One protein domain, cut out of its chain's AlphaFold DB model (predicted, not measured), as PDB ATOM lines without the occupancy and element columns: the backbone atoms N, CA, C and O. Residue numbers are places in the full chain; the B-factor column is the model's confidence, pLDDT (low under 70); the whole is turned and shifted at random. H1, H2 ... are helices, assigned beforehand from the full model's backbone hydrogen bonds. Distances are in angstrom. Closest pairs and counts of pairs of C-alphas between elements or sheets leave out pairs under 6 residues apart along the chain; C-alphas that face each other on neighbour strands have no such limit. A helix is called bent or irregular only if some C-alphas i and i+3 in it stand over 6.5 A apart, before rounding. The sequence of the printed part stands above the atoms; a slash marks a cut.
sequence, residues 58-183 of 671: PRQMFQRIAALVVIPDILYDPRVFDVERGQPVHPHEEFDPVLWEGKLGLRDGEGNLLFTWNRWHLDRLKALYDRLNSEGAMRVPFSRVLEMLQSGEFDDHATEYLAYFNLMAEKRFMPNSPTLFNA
ATOM      1  N   PRO A  58     388.826 241.234 202.151       96.12
ATOM      2  CA  PRO A  58     389.425 240.155 202.939       96.12
ATOM      3  C   PRO A  58     390.954 240.070 202.852       96.12
ATOM      4  O   PRO A  58     391.618 239.954 203.879       96.12
ATOM      5  N   ARG A  59     391.523 240.161 201.641       95.94
ATOM      6  CA  ARG A  59     392.979 240.171 201.434       95.94
ATOM      7  C   ARG A  59     393.633 241.340 202.168       95.94
ATOM      8  O   ARG A  59     394.556 241.114 202.945       95.94
ATOM      9  N   GLN A  60     393.125 242.554 201.960       95.56
ATOM     10  CA  GLN A  60     393.654 243.766 202.589       95.56
ATOM     11  C   GLN A  60     393.555 243.708 204.118       95.56
ATOM     12  O   GLN A  60     394.506 244.076 204.800       95.56
ATOM     13  N   MET A  61     392.454 243.180 204.661       96.56
ATOM     14  CA  MET A  61     392.301 242.965 206.102       96.56
ATOM     15  C   MET A  61     393.403 242.048 206.652       96.56
ATOM     16  O   MET A  61     394.021 242.372 207.662       96.56
ATOM     17  N   PHE A  62     393.686 240.919 205.994       97.50
ATOM     18  CA  PHE A  62     394.747 240.008 206.441       97.50
ATOM     19  C   PHE A  62     396.148 240.594 206.283       97.50
ATOM     20  O   PHE A  62     396.976 240.377 207.162       97.50
ATOM     21  N   GLN A  63     396.406 241.360 205.219       96.88
ATOM     22  CA  GLN A  63     397.667 242.091 205.052       96.88
ATOM     23  C   GLN A  63     397.852 243.115 206.175       96.88
ATOM     24  O   GLN A  63     398.900 243.138 206.811       96.88
ATOM     25  N   ARG A  64     396.806 243.890 206.492       96.88
ATOM     26  CA  ARG A  64     396.790 244.829 207.622       96.88
ATOM     27  C   ARG A  64     397.121 244.124 208.940       96.88
ATOM     28  O   ARG A  64     397.976 244.584 209.683       96.88
ATOM     29  N   ILE A  65     396.490 242.988 209.229       97.56
ATOM     30  CA  ILE A  65     396.760 242.245 210.469       97.56
ATOM     31  C   ILE A  65     398.196 241.704 210.490       97.56
ATOM     32  O   ILE A  65     398.888 241.880 211.488       97.56
ATOM     33  N   ALA A  66     398.658 241.073 209.407       97.88
ATOM     34  CA  ALA A  66     400.011 240.523 209.324       97.88
ATOM     35  C   ALA A  66     401.085 241.617 209.457       97.88
ATOM     36  O   ALA A  66     402.078 241.412 210.150       97.88
ATOM     37  N   ALA A  67     400.842 242.798 208.880       97.31
ATOM     38  CA  ALA A  67     401.722 243.958 208.993       97.31
ATOM     39  C   ALA A  67     401.867 244.433 210.447       97.31
ATOM     40  O   ALA A  67     402.954 244.838 210.847       97.31
ATOM     41  N   LEU A  68     400.809 244.363 211.264       97.19
ATOM     42  CA  LEU A  68     400.929 244.643 212.698       97.19
ATOM     43  C   LEU A  68     401.708 243.540 213.434       97.19
ATOM     44  O   LEU A  68     402.511 243.837 214.311       97.19
ATOM     45  N   VAL A  69     401.434 242.271 213.116       96.38
ATOM     46  CA  VAL A  69     401.949 241.115 213.873       96.38
ATOM     47  C   VAL A  69     403.444 240.872 213.645       96.38
ATOM     48  O   VAL A  69     404.083 240.353 214.549       96.38
ATOM     49  N   VAL A  70     404.007 241.297 212.509       97.75
ATOM     50  CA  VAL A  70     405.453 241.173 212.229       97.75
ATOM     51  C   VAL A  70     406.314 242.220 212.954       97.75
ATOM     52  O   VAL A  70     407.521 242.058 213.078       97.75
ATOM     53  N   ILE A  71     405.719 243.301 213.472       97.69
ATOM     54  CA  ILE A  71     406.468 244.359 214.175       97.69
ATOM     55  C   ILE A  71     407.257 243.815 215.384       97.69
ATOM     56  O   ILE A  71     408.430 244.159 215.523       97.69
ATOM     57  N   PRO A  72     406.668 242.984 216.268       97.19
ATOM     58  CA  PRO A  72     407.426 242.293 217.301       97.19
ATOM     59  C   PRO A  72     408.607 241.478 216.770       97.19
ATOM     60  O   PRO A  72     409.668 241.567 217.368       97.19
ATOM     61  N   ASP A  73     408.471 240.735 215.668       97.62
ATOM     62  CA  ASP A  73     409.590 239.945 215.127       97.62
ATOM     63  C   ASP A  73     410.798 240.838 214.792       97.62
ATOM     64  O   ASP A  73     411.924 240.499 215.139       97.62
ATOM     65  N   ILE A  74     410.544 242.035 214.247       97.75
ATOM     66  CA  ILE A  74     411.570 243.044 213.941       97.75
ATOM     67  C   ILE A  74     412.186 243.637 215.216       97.75
ATOM     68  O   ILE A  74     413.400 243.775 215.327       97.75
ATOM     69  N   LEU A  75     411.363 244.026 216.197       98.00
ATOM     70  CA  LEU A  75     411.861 244.693 217.409       98.00
ATOM     71  C   LEU A  75     412.496 243.740 218.428       98.00
ATOM     72  O   LEU A  75     413.189 244.210 219.326       98.00
ATOM     73  N   TYR A  76     412.263 242.434 218.300       97.44
ATOM     74  CA  TYR A  76     412.960 241.390 219.054       97.44
ATOM     75  C   TYR A  76     414.125 240.769 218.269       97.44
ATOM     76  O   TYR A  76     414.769 239.842 218.766       97.44
ATOM     77  N   ASP A  77     414.422 241.280 217.073       97.75
ATOM     78  CA  ASP A  77     415.551 240.819 216.282       97.75
ATOM     79  C   ASP A  77     416.880 241.080 217.026       97.75
ATOM     80  O   ASP A  77     417.105 242.200 217.502       97.75
ATOM     81  N   PRO A  78     417.799 240.096 217.112       97.00
ATOM     82  CA  PRO A  78     419.069 240.233 217.831       97.00
ATOM     83  C   PRO A  78     419.940 241.430 217.420       97.00
ATOM     84  O   PRO A  78     420.760 241.883 218.226       97.00
ATOM     85  N   ARG A  79     419.779 241.951 216.195       97.44
ATOM     86  CA  ARG A  79     420.476 243.148 215.694       97.44
ATOM     87  C   ARG A  79     420.143 244.389 216.519       97.44
ATOM     88  O   ARG A  79     421.004 245.250 216.690       97.44
ATOM     89  N   VAL A  80     418.920 244.476 217.042       97.62
ATOM     90  CA  VAL A  80     418.434 245.643 217.797       97.62
ATOM     91  C   VAL A  80     417.969 245.308 219.209       97.62
ATOM     92  O   VAL A  80     417.904 246.210 220.040       97.62
ATOM     93  N   PHE A  81     417.704 244.039 219.509       98.00
ATOM     94  CA  PHE A  81     417.215 243.570 220.799       98.00
ATOM     95  C   PHE A  81     418.309 242.890 221.628       98.00
ATOM     96  O   PHE A  81     419.097 242.075 221.137       98.00
ATOM     97  N   ASP A  82     418.328 243.197 222.920       97.00
ATOM     98  CA  ASP A  82     419.186 242.570 223.914       97.00
ATOM     99  C   ASP A  82     418.368 241.774 224.932       97.00
ATOM    100  O   ASP A  82     417.657 242.336 225.767       97.00
ATOM    101  N   VAL A  83     418.501 240.447 224.876       95.25
ATOM    102  CA  VAL A  83     417.776 239.509 225.746       95.25
ATOM    103  C   VAL A  83     418.113 239.732 227.222       95.25
ATOM    104  O   VAL A  83     417.228 239.607 228.069       95.25
ATOM    105  N   GLU A  84     419.359 240.117 227.518       95.88
ATOM    106  CA  GLU A  84     419.842 240.375 228.881       95.88
ATOM    107  C   GLU A  84     419.392 241.735 229.432       95.88
ATOM    108  O   GLU A  84     419.495 241.973 230.635       95.88
ATOM    109  N   ARG A  85     418.849 242.616 228.578       94.75
ATOM    110  CA  ARG A  85     418.301 243.927 228.964       94.75
ATOM    111  C   ARG A  85     419.305 244.835 229.691       94.75
ATOM    112  O   ARG A  85     418.942 245.579 230.600       94.75
ATOM    113  N   GLY A  86     420.577 244.761 229.296       93.88
ATOM    114  CA  GLY A  86     421.673 245.518 229.908       93.88
ATOM    115  C   GLY A  86     422.028 246.822 229.191       93.88
ATOM    116  O   GLY A  86     423.063 247.412 229.498       93.88
ATOM    117  N   GLN A  87     421.233 247.253 228.208       95.62
ATOM    118  CA  GLN A  87     421.553 248.417 227.383       95.62
ATOM    119  C   GLN A  87     421.203 249.730 228.099       95.62
ATOM    120  O   GLN A  87     420.219 249.784 228.846       95.62
ATOM    121  N   PRO A  88     421.973 250.811 227.871       94.31
ATOM    122  CA  PRO A  88     421.575 252.132 228.335       94.31
ATOM    123  C   PRO A  88     420.259 252.547 227.667       94.31
ATOM    124  O   PRO A  88     420.057 252.318 226.477       94.31
ATOM    125  N   VAL A  89     419.377 253.187 228.435       96.75
ATOM    126  CA  VAL A  89     418.117 253.725 227.907       96.75
ATOM    127  C   VAL A  89     418.435 254.891 226.971       96.75
ATOM    128  O   VAL A  89     419.002 255.899 227.397       96.75
ATOM    129  N   HIS A  90     418.059 254.766 225.699       97.19
ATOM    130  CA  HIS A  90     418.231 255.835 224.713       97.19
ATOM    131  C   HIS A  90     417.272 257.002 225.005       97.19
ATOM    132  O   HIS A  90     416.161 256.754 225.490       97.19
ATOM    133  N   PRO A  91     417.650 258.261 224.706       95.69
ATOM    134  CA  PRO A  91     416.756 259.408 224.842       95.69
ATOM    135  C   PRO A  91     415.441 259.217 224.080       95.69
ATOM    136  O   PRO A  91     415.399 258.558 223.043       95.69
ATOM    137  N   HIS A  92     414.356 259.810 224.584       93.88
ATOM    138  CA  HIS A  92     413.083 259.778 223.872       93.88
ATOM    139  C   HIS A  92     413.184 260.573 222.566       93.88
ATOM    140  O   HIS A  92     413.500 261.761 222.580       93.88
ATOM    141  N   GLU A  93     412.880 259.916 221.452       96.00
ATOM    142  CA  GLU A  93     412.816 260.530 220.127       96.00
ATOM    143  C   GLU A  93     411.352 260.771 219.752       96.00
ATOM    144  O   GLU A  93     410.541 259.837 219.768       96.00
ATOM    145  N   GLU A  94     411.008 262.017 219.415       92.69
ATOM    146  CA  GLU A  94     409.690 262.331 218.869       92.69
ATOM    147  C   GLU A  94     409.516 261.671 217.501       92.69
ATOM    148  O   GLU A  94     410.415 261.658 216.659       92.69
ATOM    149  N   PHE A  95     408.332 261.115 217.268       94.94
ATOM    150  CA  PHE A  95     408.001 260.464 216.014       94.94
ATOM    151  C   PHE A  95     406.531 260.703 215.703       94.94
ATOM    152  O   PHE A  95     405.671 260.344 216.503       94.94
ATOM    153  N   ASP A  96     406.256 261.289 214.537       94.81
ATOM    154  CA  ASP A  96     404.900 261.477 214.027       94.81
ATOM    155  C   ASP A  96     404.567 260.381 212.996       94.81
ATOM    156  O   ASP A  96     405.033 260.445 211.851       94.81
ATOM    157  N   PRO A  97     403.730 259.386 213.349       94.69
ATOM    158  CA  PRO A  97     403.337 258.312 212.443       94.69
ATOM    159  C   PRO A  97     402.646 258.793 211.160       94.69
ATOM    160  O   PRO A  97     402.653 258.070 210.161       94.69
ATOM    161  N   VAL A  98     402.041 259.987 211.158       94.88
ATOM    162  CA  VAL A  98     401.346 260.546 209.988       94.88
ATOM    163  C   VAL A  98     402.341 260.933 208.897       94.88
ATOM    164  O   VAL A  98     402.089 260.675 207.721       94.88
ATOM    165  N   LEU A  99     403.500 261.487 209.269       94.81
ATOM    166  CA  LEU A  99     404.539 261.878 208.309       94.81
ATOM    167  C   LEU A  99     405.211 260.677 207.635       94.81
ATOM    168  O   LEU A  99     405.807 260.831 206.565       94.81
ATOM    169  N   TRP A 100     405.114 259.496 208.243       94.38
ATOM    170  CA  TRP A 100     405.759 258.260 207.797       94.38
ATOM    171  C   TRP A 100     404.796 257.235 207.188       94.38
ATOM    172  O   TRP A 100     405.237 256.208 206.666       94.38
ATOM    173  N   GLU A 101     403.492 257.514 207.210       94.06
ATOM    174  CA  GLU A 101     402.465 256.641 206.650       94.06
ATOM    175  C   GLU A 101     402.755 256.308 205.178       94.06
ATOM    176  O   GLU A 101     402.952 257.189 204.340       94.06
ATOM    177  N   GLY A 102     402.808 255.011 204.868       93.06
ATOM    178  CA  GLY A 102     403.073 254.521 203.518       93.06
ATOM    179  C   GLY A 102     404.536 254.599 203.061       93.06
ATOM    180  O   GLY A 102     404.819 254.160 201.950       93.06
ATOM    181  N   LYS A 103     405.463 255.123 203.878       92.94
ATOM    182  CA  LYS A 103     406.887 255.285 203.511       92.94
ATOM    183  C   LYS A 103     407.787 254.130 203.953       92.94
ATOM    184  O   LYS A 103     408.886 253.991 203.429       92.94
ATOM    185  N   LEU A 104     407.339 253.333 204.920       93.44
ATOM    186  CA  LEU A 104     408.080 252.202 205.480       93.44
ATOM    187  C   LEU A 104     407.322 250.899 205.237       93.44
ATOM    188  O   LEU A 104     406.090 250.864 205.314       93.44
ATOM    189  N   GLY A 105     408.063 249.830 204.983       93.94
ATOM    190  CA  GLY A 105     407.533 248.497 204.733       93.94
ATOM    191  C   GLY A 105     408.653 247.507 204.450       93.94
ATOM    192  O   GLY A 105     409.804 247.912 204.307       93.94
ATOM    193  N   LEU A 106     408.299 246.227 204.373       96.06
ATOM    194  CA  LEU A 106     409.235 245.160 204.022       96.06
ATOM    195  C   LEU A 106     409.202 244.889 202.520       96.06
ATOM    196  O   LEU A 106     408.135 244.969 201.891       96.06
ATOM    197  N   ARG A 107     410.356 244.545 201.956       93.88
ATOM    198  CA  ARG A 107     410.511 244.180 200.544       93.88
ATOM    199  C   ARG A 107     410.597 242.670 200.364       93.88
ATOM    200  O   ARG A 107     410.932 241.936 201.286       93.88
ATOM    201  N   ASP A 108     410.248 242.200 199.173       89.25
ATOM    202  CA  ASP A 108     410.505 240.825 198.758       89.25
ATOM    203  C   ASP A 108     411.953 240.640 198.271       89.25
ATOM    204  O   ASP A 108     412.734 241.588 198.189       89.25
ATOM    205  N   GLY A 109     412.314 239.402 197.919       80.62
ATOM    206  CA  GLY A 109     413.646 239.073 197.397       80.62
ATOM    207  C   GLY A 109     413.988 239.725 196.051       80.62
ATOM    208  O   GLY A 109     415.132 239.628 195.612       80.62
ATOM    209  N   GLU A 110     413.028 240.386 195.399       85.69
ATOM    210  CA  GLU A 110     413.212 241.160 194.167       85.69
ATOM    211  C   GLU A 110     413.318 242.673 194.450       85.69
ATOM    212  O   GLU A 110     413.518 243.466 193.528       85.69
ATOM    213  N   GLY A 111     413.217 243.088 195.719       84.19
ATOM    214  CA  GLY A 111     413.285 244.483 196.152       84.19
ATOM    215  C   GLY A 111     411.955 245.240 196.061       84.19
ATOM    216  O   GLY A 111     411.928 246.449 196.311       84.19
ATOM    217  N   ASN A 112     410.843 244.569 195.743       89.69
ATOM    218  CA  ASN A 112     409.523 245.196 195.685       89.69
ATOM    219  C   ASN A 112     408.888 245.253 197.076       89.69
ATOM    220  O   ASN A 112     408.915 244.279 197.820       89.69
ATOM    221  N   LEU A 113     408.236 246.366 197.421       90.19
ATOM    222  CA  LEU A 113     407.504 246.480 198.687       90.19
ATOM    223  C   LEU A 113     406.315 245.505 198.733       90.19
ATOM    224  O   LEU A 113     405.376 245.616 197.942       90.19
ATOM    225  N   LEU A 114     406.317 244.596 199.712       91.25
ATOM    226  CA  LEU A 114     405.224 243.643 199.954       91.25
ATOM    227  C   LEU A 114     403.991 244.315 200.559       91.25
ATOM    228  O   LEU A 114     402.849 243.917 200.303       91.25
ATOM    229  N   PHE A 115     404.231 245.299 201.415       94.19
ATOM    230  CA  PHE A 115     403.227 246.145 202.041       94.19
ATOM    231  C   PHE A 115     403.903 247.408 202.569       94.19
ATOM    232  O   PHE A 115     405.126 247.475 202.669       94.19
ATOM    233  N   THR A 116     403.100 248.391 202.962       95.31
ATOM    234  CA  THR A 116     403.574 249.544 203.724       95.31
ATOM    235  C   THR A 116     402.762 249.698 205.000       95.31
ATOM    236  O   THR A 116     401.575 249.348 205.064       95.31
ATOM    237  N   TRP A 117     403.405 250.181 206.058       96.88
ATOM    238  CA  TRP A 117     402.722 250.448 207.314       96.88
ATOM    239  C   TRP A 117     401.915 251.747 207.230       96.88
ATOM    240  O   TRP A 117     402.389 252.784 206.769       96.88
ATOM    241  N   ASN A 118     400.678 251.680 207.717       96.12
ATOM    242  CA  ASN A 118     399.854 252.849 207.977       96.12
ATOM    243  C   ASN A 118     400.249 253.515 209.306       96.12
ATOM    244  O   ASN A 118     401.006 252.946 210.102       96.12
ATOM    245  N   ARG A 119     399.682 254.693 209.582       96.31
ATOM    246  CA  ARG A 119     399.984 255.453 210.808       96.31
ATOM    247  C   ARG A 119     399.740 254.663 212.103       96.31
ATOM    248  O   ARG A 119     400.469 254.831 213.070       96.31
ATOM    249  N   TRP A 120     398.745 253.773 212.130       96.38
ATOM    250  CA  TRP A 120     398.392 252.999 213.326       96.38
ATOM    251  C   TRP A 120     399.391 251.877 213.599       96.38
ATOM    252  O   TRP A 120     399.669 251.566 214.753       96.38
ATOM    253  N   HIS A 121     399.952 251.272 212.554       97.62
ATOM    254  CA  HIS A 121     401.050 250.325 212.707       97.62
ATOM    255  C   HIS A 121     402.309 251.016 213.233       97.62
ATOM    256  O   HIS A 121     402.924 250.525 214.174       97.62
ATOM    257  N   LEU A 122     402.659 252.166 212.655       97.38
ATOM    258  CA  LEU A 122     403.847 252.935 213.023       97.38
ATOM    259  C   LEU A 122     403.764 253.483 214.455       97.38
ATOM    260  O   LEU A 122     404.740 253.427 215.197       97.38
ATOM    261  N   ASP A 123     402.580 253.925 214.879       95.62
ATOM    262  CA  ASP A 123     402.308 254.282 216.273       95.62
ATOM    263  C   ASP A 123     402.573 253.101 217.230       95.62
ATOM    264  O   ASP A 123     403.219 253.255 218.267       95.62
ATOM    265  N   ARG A 124     402.144 251.883 216.865       95.06
ATOM    266  CA  ARG A 124     402.403 250.677 217.671       95.06
ATOM    267  C   ARG A 124     403.865 250.228 217.635       95.06
ATOM    268  O   ARG A 124     404.350 249.758 218.664       95.06
ATOM    269  N   LEU A 125     404.560 250.396 216.508       97.06
ATOM    270  CA  LEU A 125     406.010 250.191 216.391       97.06
ATOM    271  C   LEU A 125     406.749 251.086 217.390       97.06
ATOM    272  O   LEU A 125     407.508 250.575 218.212       97.06
ATOM    273  N   LYS A 126     406.471 252.397 217.375       97.19
ATOM    274  CA  LYS A 126     407.104 253.350 218.294       97.19
ATOM    275  C   LYS A 126     406.771 253.048 219.751       97.19
ATOM    276  O   LYS A 126     407.673 252.988 220.579       97.19
ATOM    277  N   ALA A 127     405.504 252.774 220.061       95.25
ATOM    278  CA  ALA A 127     405.088 252.446 221.423       95.25
ATOM    279  C   ALA A 127     405.759 251.167 221.959       95.25
ATOM    280  O   ALA A 127     406.133 251.108 223.133       95.25
ATOM    281  N   LEU A 128     405.918 250.134 221.120       96.75
ATOM    282  CA  LEU A 128     406.628 248.916 221.509       96.75
ATOM    283  C   LEU A 128     408.123 249.188 221.697       96.75
ATOM    284  O   LEU A 128     408.674 248.756 222.709       96.75
ATOM    285  N   TYR A 129     408.749 249.923 220.776       98.31
ATOM    286  CA  TYR A 129     410.149 250.325 220.899       98.31
ATOM    287  C   TYR A 129     410.397 251.093 222.204       98.31
ATOM    288  O   TYR A 129     411.272 250.710 222.972       98.31
ATOM    289  N   ASP A 130     409.597 252.123 222.501       97.81
ATOM    290  CA  ASP A 130     409.778 252.964 223.691       97.81
ATOM    291  C   ASP A 130     409.688 252.145 224.979       97.81
ATOM    292  O   ASP A 130     410.501 252.319 225.890       97.81
ATOM    293  N   ARG A 131     408.743 251.199 225.033       97.12
ATOM    294  CA  ARG A 131     408.638 250.262 226.152       97.12
ATOM    295  C   ARG A 131     409.894 249.400 226.273       97.12
ATOM    296  O   ARG A 131     410.466 249.332 227.357       97.12
ATOM    297  N   LEU A 132     410.342 248.764 225.190       97.44
ATOM    298  CA  LEU A 132     411.536 247.911 225.212       97.44
ATOM    299  C   LEU A 132     412.799 248.702 225.580       97.44
ATOM    300  O   LEU A 132     413.620 248.220 226.359       97.44
ATOM    301  N   ASN A 133     412.925 249.934 225.091       97.69
ATOM    302  CA  ASN A 133     414.023 250.834 225.424       97.69
ATOM    303  C   ASN A 133     414.007 251.205 226.913       97.69
ATOM    304  O   ASN A 133     415.034 251.105 227.577       97.69
ATOM    305  N   SER A 134     412.835 251.539 227.470       96.75
ATOM    306  CA  SER A 134     412.684 251.811 228.911       96.75
ATOM    307  C   SER A 134     413.034 250.610 229.799       96.75
ATOM    308  O   SER A 134     413.414 250.783 230.953       96.75
ATOM    309  N   GLU A 135     412.937 249.398 229.251       96.12
ATOM    310  CA  GLU A 135     413.310 248.146 229.909       96.12
ATOM    311  C   GLU A 135     414.788 247.767 229.659       96.12
ATOM    312  O   GLU A 135     415.160 246.635 229.956       96.12
ATOM    313  N   GLY A 136     415.611 248.654 229.078       96.75
ATOM    314  CA  GLY A 136     417.036 248.417 228.790       96.75
ATOM    315  C   GLY A 136     417.298 247.402 227.672       96.75
ATOM    316  O   GLY A 136     418.385 246.834 227.584       96.75
ATOM    317  N   ALA A 137     416.298 247.120 226.833       97.62
ATOM    318  CA  ALA A 137     416.345 246.015 225.878       97.62
ATOM    319  C   ALA A 137     416.777 246.416 224.460       97.62
ATOM    320  O   ALA A 137     416.984 245.535 223.631       97.62
ATOM    321  N   MET A 138     416.896 247.712 224.152       98.31
ATOM    322  CA  MET A 138     417.219 248.178 222.798       98.31
ATOM    323  C   MET A 138     418.704 248.522 222.661       98.31
ATOM    324  O   MET A 138     419.225 249.387 223.359       98.31
ATOM    325  N   ARG A 139     419.389 247.866 221.721       98.31
ATOM    326  CA  ARG A 139     420.818 248.073 221.420       98.31
ATOM    327  C   ARG A 139     421.099 249.393 220.709       98.31
ATOM    328  O   ARG A 139     422.204 249.915 220.802       98.31
ATOM    329  N   VAL A 140     420.118 249.911 219.978       98.06
ATOM    330  CA  VAL A 140     420.264 251.081 219.105       98.06
ATOM    331  C   VAL A 140     419.116 252.068 219.330       98.06
ATOM    332  O   VAL A 140     418.034 251.611 219.705       98.06
ATOM    333  N   PRO A 141     419.324 253.378 219.080       98.12
ATOM    334  CA  PRO A 141     418.271 254.393 219.133       98.12
ATOM    335  C   PRO A 141     417.186 254.167 218.066       98.12
ATOM    336  O   PRO A 141     417.386 253.427 217.095       98.12
ATOM    337  N   PHE A 142     416.036 254.831 218.208       98.06
ATOM    338  CA  PHE A 142     414.882 254.616 217.331       98.06
ATOM    339  C   PHE A 142     415.161 255.089 215.905       98.06
ATOM    340  O   PHE A 142     414.828 254.388 214.949       98.06
ATOM    341  N   SER A 143     415.829 256.234 215.748       97.44
ATOM    342  CA  SER A 143     416.332 256.730 214.458       97.44
ATOM    343  C   SER A 143     417.142 255.677 213.709       97.44
ATOM    344  O   SER A 143     416.929 255.485 212.513       97.44
ATOM    345  N   ARG A 144     417.993 254.917 214.409       97.88
ATOM    346  CA  ARG A 144     418.756 253.835 213.780       97.88
ATOM    347  C   ARG A 144     417.856 252.687 213.327       97.88
ATOM    348  O   ARG A 144     418.063 252.165 212.237       97.88
ATOM    349  N   VAL A 145     416.830 252.321 214.100       97.44
ATOM    350  CA  VAL A 145     415.826 251.332 213.659       97.44
ATOM    351  C   VAL A 145     415.115 251.803 212.383       97.44
ATOM    352  O   VAL A 145     414.915 251.007 211.465       97.44
ATOM    353  N   LEU A 146     414.765 253.090 212.290       96.94
ATOM    354  CA  LEU A 146     414.149 253.659 211.086       96.94
ATOM    355  C   LEU A 146     415.085 253.600 209.873       96.94
ATOM    356  O   LEU A 146     414.648 253.178 208.803       96.94
ATOM    357  N   GLU A 147     416.359 253.963 210.037       97.25
ATOM    358  CA  GLU A 147     417.369 253.849 208.976       97.25
ATOM    359  C   GLU A 147     417.491 252.408 208.472       97.25
ATOM    360  O   GLU A 147     417.478 252.183 207.263       97.25
ATOM    361  N   MET A 148     417.546 251.439 209.391       97.69
ATOM    362  CA  MET A 148     417.624 250.008 209.076       97.69
ATOM    363  C   MET A 148     416.381 249.509 208.318       97.69
ATOM    364  O   MET A 148     416.484 248.708 207.390       97.69
ATOM    365  N   LEU A 149     415.188 250.001 208.667       95.56
ATOM    366  CA  LEU A 149     413.962 249.707 207.914       95.56
ATOM    367  C   LEU A 149     414.006 250.315 206.502       95.56
ATOM    368  O   LEU A 149     413.604 249.673 205.530       95.56
ATOM    369  N   GLN A 150     414.512 251.543 206.362       94.12
ATOM    370  CA  GLN A 150     414.633 252.207 205.062       94.12
ATOM    371  C   GLN A 150     415.658 251.524 204.154       94.12
ATOM    372  O   GLN A 150     415.372 251.353 202.966       94.12
ATOM    373  N   SER A 151     416.807 251.113 204.698       94.38
ATOM    374  CA  SER A 151     417.870 250.407 203.970       94.38
ATOM    375  C   SER A 151     417.511 248.960 203.621       94.38
ATOM    376  O   SER A 151     418.193 248.359 202.795       94.38
ATOM    377  N   GLY A 152     416.430 248.419 204.200       94.75
ATOM    378  CA  GLY A 152     415.979 247.048 203.952       94.75
ATOM    379  C   GLY A 152     416.726 246.001 204.770       94.75
ATOM    380  O   GLY A 152     416.664 244.817 204.456       94.75
ATOM    381  N   GLU A 153     417.416 246.407 205.841       96.38
ATOM    382  CA  GLU A 153     418.132 245.467 206.706       96.38
ATOM    383  C   GLU A 153     417.175 244.412 207.284       96.38
ATOM    384  O   GLU A 153     417.563 243.260 207.385       96.38
ATOM    385  N   PHE A 154     415.914 244.759 207.562       97.00
ATOM    386  CA  PHE A 154     414.893 243.849 208.105       97.00
ATOM    387  C   PHE A 154     414.040 243.112 207.054       97.00
ATOM    388  O   PHE A 154     413.028 242.504 207.413       97.00
ATOM    389  N   ASP A 155     414.389 243.177 205.765       96.06
ATOM    390  CA  ASP A 155     413.584 242.561 204.696       96.06
ATOM    391  C   ASP A 155     413.545 241.020 204.788       96.06
ATOM    392  O   ASP A 155     412.640 240.388 204.247       96.06
ATOM    393  N   ASP A 156     414.437 240.396 205.562       94.62
ATOM    394  CA  ASP A 156     414.373 238.969 205.896       94.62
ATOM    395  C   ASP A 156     413.092 238.583 206.665       94.62
ATOM    396  O   ASP A 156     412.547 237.494 206.437       94.62
ATOM    397  N   HIS A 157     412.518 239.515 207.440       96.69
ATOM    398  CA  HIS A 157     411.233 239.335 208.132       96.69
ATOM    399  C   HIS A 157     410.001 239.328 207.209       96.69
ATOM    400  O   HIS A 157     408.862 239.100 207.647       96.69
ATOM    401  N   ALA A 158     410.192 239.556 205.905       95.94
ATOM    402  CA  ALA A 158     409.149 239.354 204.905       95.94
ATOM    403  C   ALA A 158     408.589 237.922 204.948       95.94
ATOM    404  O   ALA A 158     407.401 237.703 204.673       95.94
ATOM    405  N   THR A 159     409.427 236.955 205.329       95.19
ATOM    406  CA  THR A 159     409.059 235.541 205.452       95.19
ATOM    407  C   THR A 159     407.987 235.337 206.525       95.19
ATOM    408  O   THR A 159     406.950 234.721 206.249       95.19
ATOM    409  N   GLU A 160     408.179 235.898 207.719       97.00
ATOM    410  CA  GLU A 160     407.231 235.848 208.836       97.00
ATOM    411  C   GLU A 160     405.923 236.554 208.472       97.00
ATOM    412  O   GLU A 160     404.839 235.989 208.652       97.00
ATOM    413  N   TYR A 161     406.005 237.746 207.870       97.38
ATOM    414  CA  TYR A 161     404.827 238.468 207.385       97.38
ATOM    415  C   TYR A 161     403.980 237.612 206.427       97.38
ATOM    416  O   TYR A 161     402.762 237.471 206.613       97.38
ATOM    417  N   LEU A 162     404.614 236.999 205.421       96.62
ATOM    418  CA  LEU A 162     403.932 236.128 204.465       96.62
ATOM    419  C   LEU A 162     403.368 234.879 205.149       96.62
ATOM    420  O   LEU A 162     402.256 234.459 204.819       96.62
ATOM    421  N   ALA A 163     404.077 234.307 206.124       97.06
ATOM    422  CA  ALA A 163     403.583 233.178 206.906       97.06
ATOM    423  C   ALA A 163     402.307 233.543 207.682       97.06
ATOM    424  O   ALA A 163     401.307 232.822 207.587       97.06
ATOM    425  N   TYR A 164     402.283 234.685 208.377       97.62
ATOM    426  CA  TYR A 164     401.098 235.162 209.097       97.62
ATOM    427  C   TYR A 164     399.924 235.446 208.159       97.62
ATOM    428  O   TYR A 164     398.796 235.012 208.424       97.62
ATOM    429  N   PHE A 165     400.179 236.119 207.035       97.31
ATOM    430  CA  PHE A 165     399.167 236.354 206.009       97.31
ATOM    431  C   PHE A 165     398.588 235.031 205.483       97.31
ATOM    432  O   PHE A 165     397.364 234.861 205.447       97.31
ATOM    433  N   ASN A 166     399.447 234.072 205.128       96.81
ATOM    434  CA  ASN A 166     399.037 232.786 204.564       96.81
ATOM    435  C   ASN A 166     398.246 231.945 205.569       96.81
ATOM    436  O   ASN A 166     397.224 231.369 205.197       96.81
ATOM    437  N   LEU A 167     398.629 231.936 206.850       97.19
ATOM    438  CA  LEU A 167     397.866 231.260 207.906       97.19
ATOM    439  C   LEU A 167     396.394 231.708 207.934       97.19
ATOM    440  O   LEU A 167     395.496 230.861 208.045       97.19
ATOM    441  N   MET A 168     396.146 233.013 207.776       96.75
ATOM    442  CA  MET A 168     394.800 233.593 207.730       96.75
ATOM    443  C   MET A 168     394.108 233.379 206.379       96.75
ATOM    444  O   MET A 168     392.956 232.932 206.337       96.75
ATOM    445  N   ALA A 169     394.802 233.629 205.267       94.81
ATOM    446  CA  ALA A 169     394.258 233.490 203.914       94.81
ATOM    447  C   ALA A 169     393.896 232.031 203.561       94.81
ATOM    448  O   ALA A 169     392.931 231.769 202.832       94.81
ATOM    449  N   GLU A 170     394.635 231.063 204.106       94.94
ATOM    450  CA  GLU A 170     394.365 229.625 203.993       94.94
ATOM    451  C   GLU A 170     393.367 229.114 205.036       94.94
ATOM    452  O   GLU A 170     392.883 227.987 204.914       94.94
ATOM    453  N   LYS A 171     393.000 229.949 206.019       93.56
ATOM    454  CA  LYS A 171     392.107 229.613 207.142       93.56
ATOM    455  C   LYS A 171     392.669 228.503 208.040       93.56
ATOM    456  O   LYS A 171     391.903 227.773 208.670       93.56
ATOM    457  N   ARG A 172     393.997 228.368 208.102       94.81
ATOM    458  CA  ARG A 172     394.689 227.456 209.031       94.81
ATOM    459  C   ARG A 172     394.676 228.008 210.453       94.81
ATOM    460  O   ARG A 172     394.620 227.240 211.408       94.81
ATOM    461  N   PHE A 173     394.681 229.332 210.577       95.19
ATOM    462  CA  PHE A 173     394.532 230.050 211.834       95.19
ATOM    463  C   PHE A 173     393.737 231.337 211.605       95.19
ATOM    464  O   PHE A 173     393.846 231.971 210.560       95.19
ATOM    465  N   MET A 174     392.928 231.726 212.587       93.50
ATOM    466  CA  MET A 174     392.223 233.003 212.592       93.50
ATOM    467  C   MET A 174     392.297 233.570 214.010       93.50
ATOM    468  O   MET A 174     391.930 232.853 214.948       93.50
ATOM    469  N   PRO A 175     392.763 234.815 214.200       93.38
ATOM    470  CA  PRO A 175     392.785 235.415 215.523       93.38
ATOM    471  C   PRO A 175     391.360 235.740 215.999       93.38
ATOM    472  O   PRO A 175     390.375 235.600 215.268       93.38
ATOM    473  N   ASN A 176     391.239 236.164 217.259       90.81
ATOM    474  CA  ASN A 176     389.951 236.570 217.819       90.81
ATOM    475  C   ASN A 176     389.347 237.761 217.036       90.81
ATOM    476  O   ASN A 176     390.035 238.466 216.297       90.81
ATOM    477  N   SER A 177     388.049 238.016 217.219       90.00
ATOM    478  CA  SER A 177     387.369 239.074 216.469       90.00
ATOM    479  C   SER A 177     387.960 240.483 216.691       90.00
ATOM    480  O   SER A 177     388.173 241.159 215.688       90.00
ATOM    481  N   PRO A 178     388.295 240.933 217.923       89.38
ATOM    482  CA  PRO A 178     388.981 242.218 218.133       89.38
ATOM    483  C   PRO A 178     390.266 242.395 217.326       89.38
ATOM    484  O   PRO A 178     390.471 243.460 216.755       89.38
ATOM    485  N   THR A 179     391.082 241.351 217.171       93.62
ATOM    486  CA  THR A 179     392.259 241.417 216.292       93.62
ATOM    487  C   THR A 179     391.853 241.724 214.848       93.62
ATOM    488  O   THR A 179     392.431 242.608 214.221       93.62
ATOM    489  N   LEU A 180     390.815 241.061 214.329       92.94
ATOM    490  CA  LEU A 180     390.334 241.287 212.962       92.94
ATOM    491  C   LEU A 180     389.802 242.719 212.753       92.94
ATOM    492  O   LEU A 180     390.079 243.347 211.727       92.94
ATOM    493  N   PHE A 181     389.075 243.248 213.742       86.69
ATOM    494  CA  PHE A 181     388.485 244.590 213.701       86.69
ATOM    495  C   PHE A 181     389.509 245.717 213.880       86.69
ATOM    496  O   PHE A 181     389.342 246.777 213.271       86.69
ATOM    497  N   ASN A 182     390.506 245.510 214.747       91.12
ATOM    498  CA  ASN A 182     391.260 246.605 215.358       91.12
ATOM    499  C   ASN A 182     392.763 246.602 215.052       91.12
ATOM    500  O   ASN A 182     393.407 247.631 215.243       91.12
ATOM    501  N   ALA A 183     393.345 245.488 214.595       94.31
ATOM    502  CA  ALA A 183     394.774 245.456 214.279       94.31
ATOM    503  C   ALA A 183     395.099 246.459 213.160       94.31
ATOM    504  O   ALA A 183     394.517 246.377 212.085       94.31
TER     505      ALA A 183
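Overview. This is residues 58 to 183 of the 671 residues of the protein "Ribonucleoside-diphosphate reductase" of Nitrososphaeria archaeon (UniProt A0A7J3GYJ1). Two helices, H1 and H2, follow each other through the middle, with H6 crossing H1 on one side and H4 packing on H2 from the other, while H7 crosses H1 away from the centre. The short H3 sits at the beginning of H4, H5 is near H4, and two long stretches with no named element, residues 76 to 96 and 101 to 118, lead into and out of H3. The printed part has 126 residues, with seven named helices, H1 to H7 in order, and no named strand; the class is all helix. It is compact, with a radius of gyration of the C-alphas of 14.7 A, and rounded, spanning 43 by 32 by 27 A.

Along the chain. H1 is residues 58 to 69, 16.7 A long, beginning at C-alpha 58 at (389.425, 240.155, 202.939). H2 is residues 71 to 75, and H3 is residues 97 to 100. H4, residues 119 to 134, is the longest helix, 22.4 A, beginning at C-alpha 119 at (399.984, 255.453, 210.808). H5 is residues 142 to 151, 14.3 A. H6, residues 155 to 169, is 21.4 A long; it is neither bent nor irregular, but only just: C-alphas 156 and 159 are 6.3 A apart. H7, residues 177 to 182, ends at C-alpha 182 at (391.260, 246.605, 215.358).

Arrangement. H1 and H6 touch at a steep tilt of 46 degrees, opposite ways; their closest C-alphas, Ala 66 and Phe 165, are 5.4 A apart. Residues 61 to 65 of H1 touch H7, about perpendicular at 81 degrees, closest at C-alphas 65 and 180, 7.0 A. H1 and H2 meet only through their link. H2 touches residues 125 to 129 of H4, closest at C-alphas 71 and 125, 6.3 A. H1 and H4 only just touch, with 3 pairs of C-alphas within 8 A, at a shallow tilt of 16 degrees, the same way; the closest are those of Leu 68 and His 121, 5.7 A. H2 and H6 only just touch, with 3 such pairs, the closest being C-alphas 74 and 157, 6.9 A. H3 touches residues 119 to 123 of H4, closest at C-alphas 97 and 119, 4.7 A. H4 and H5 are close but not clearly touching, at 7.3 A between C-alphas 129 and 142. H4 and H6 are apart. Every O i to N i+4 pair is within hydrogen-bond range in H1, H2, H4, H5 and H7, and 9 of 11 are in H6; H3 is too short for such a pair.

Size, cuts and confidence. The two C-alphas farthest apart, those of Pro 88 and Glu 170, are 42.9 A apart. The printed part has no cut. The links from H2 to H3 and from H3 to H4 are long, with 21 and 18 residues. The mean pLDDT of the printed part is 95.4, and no printed residue is under 70.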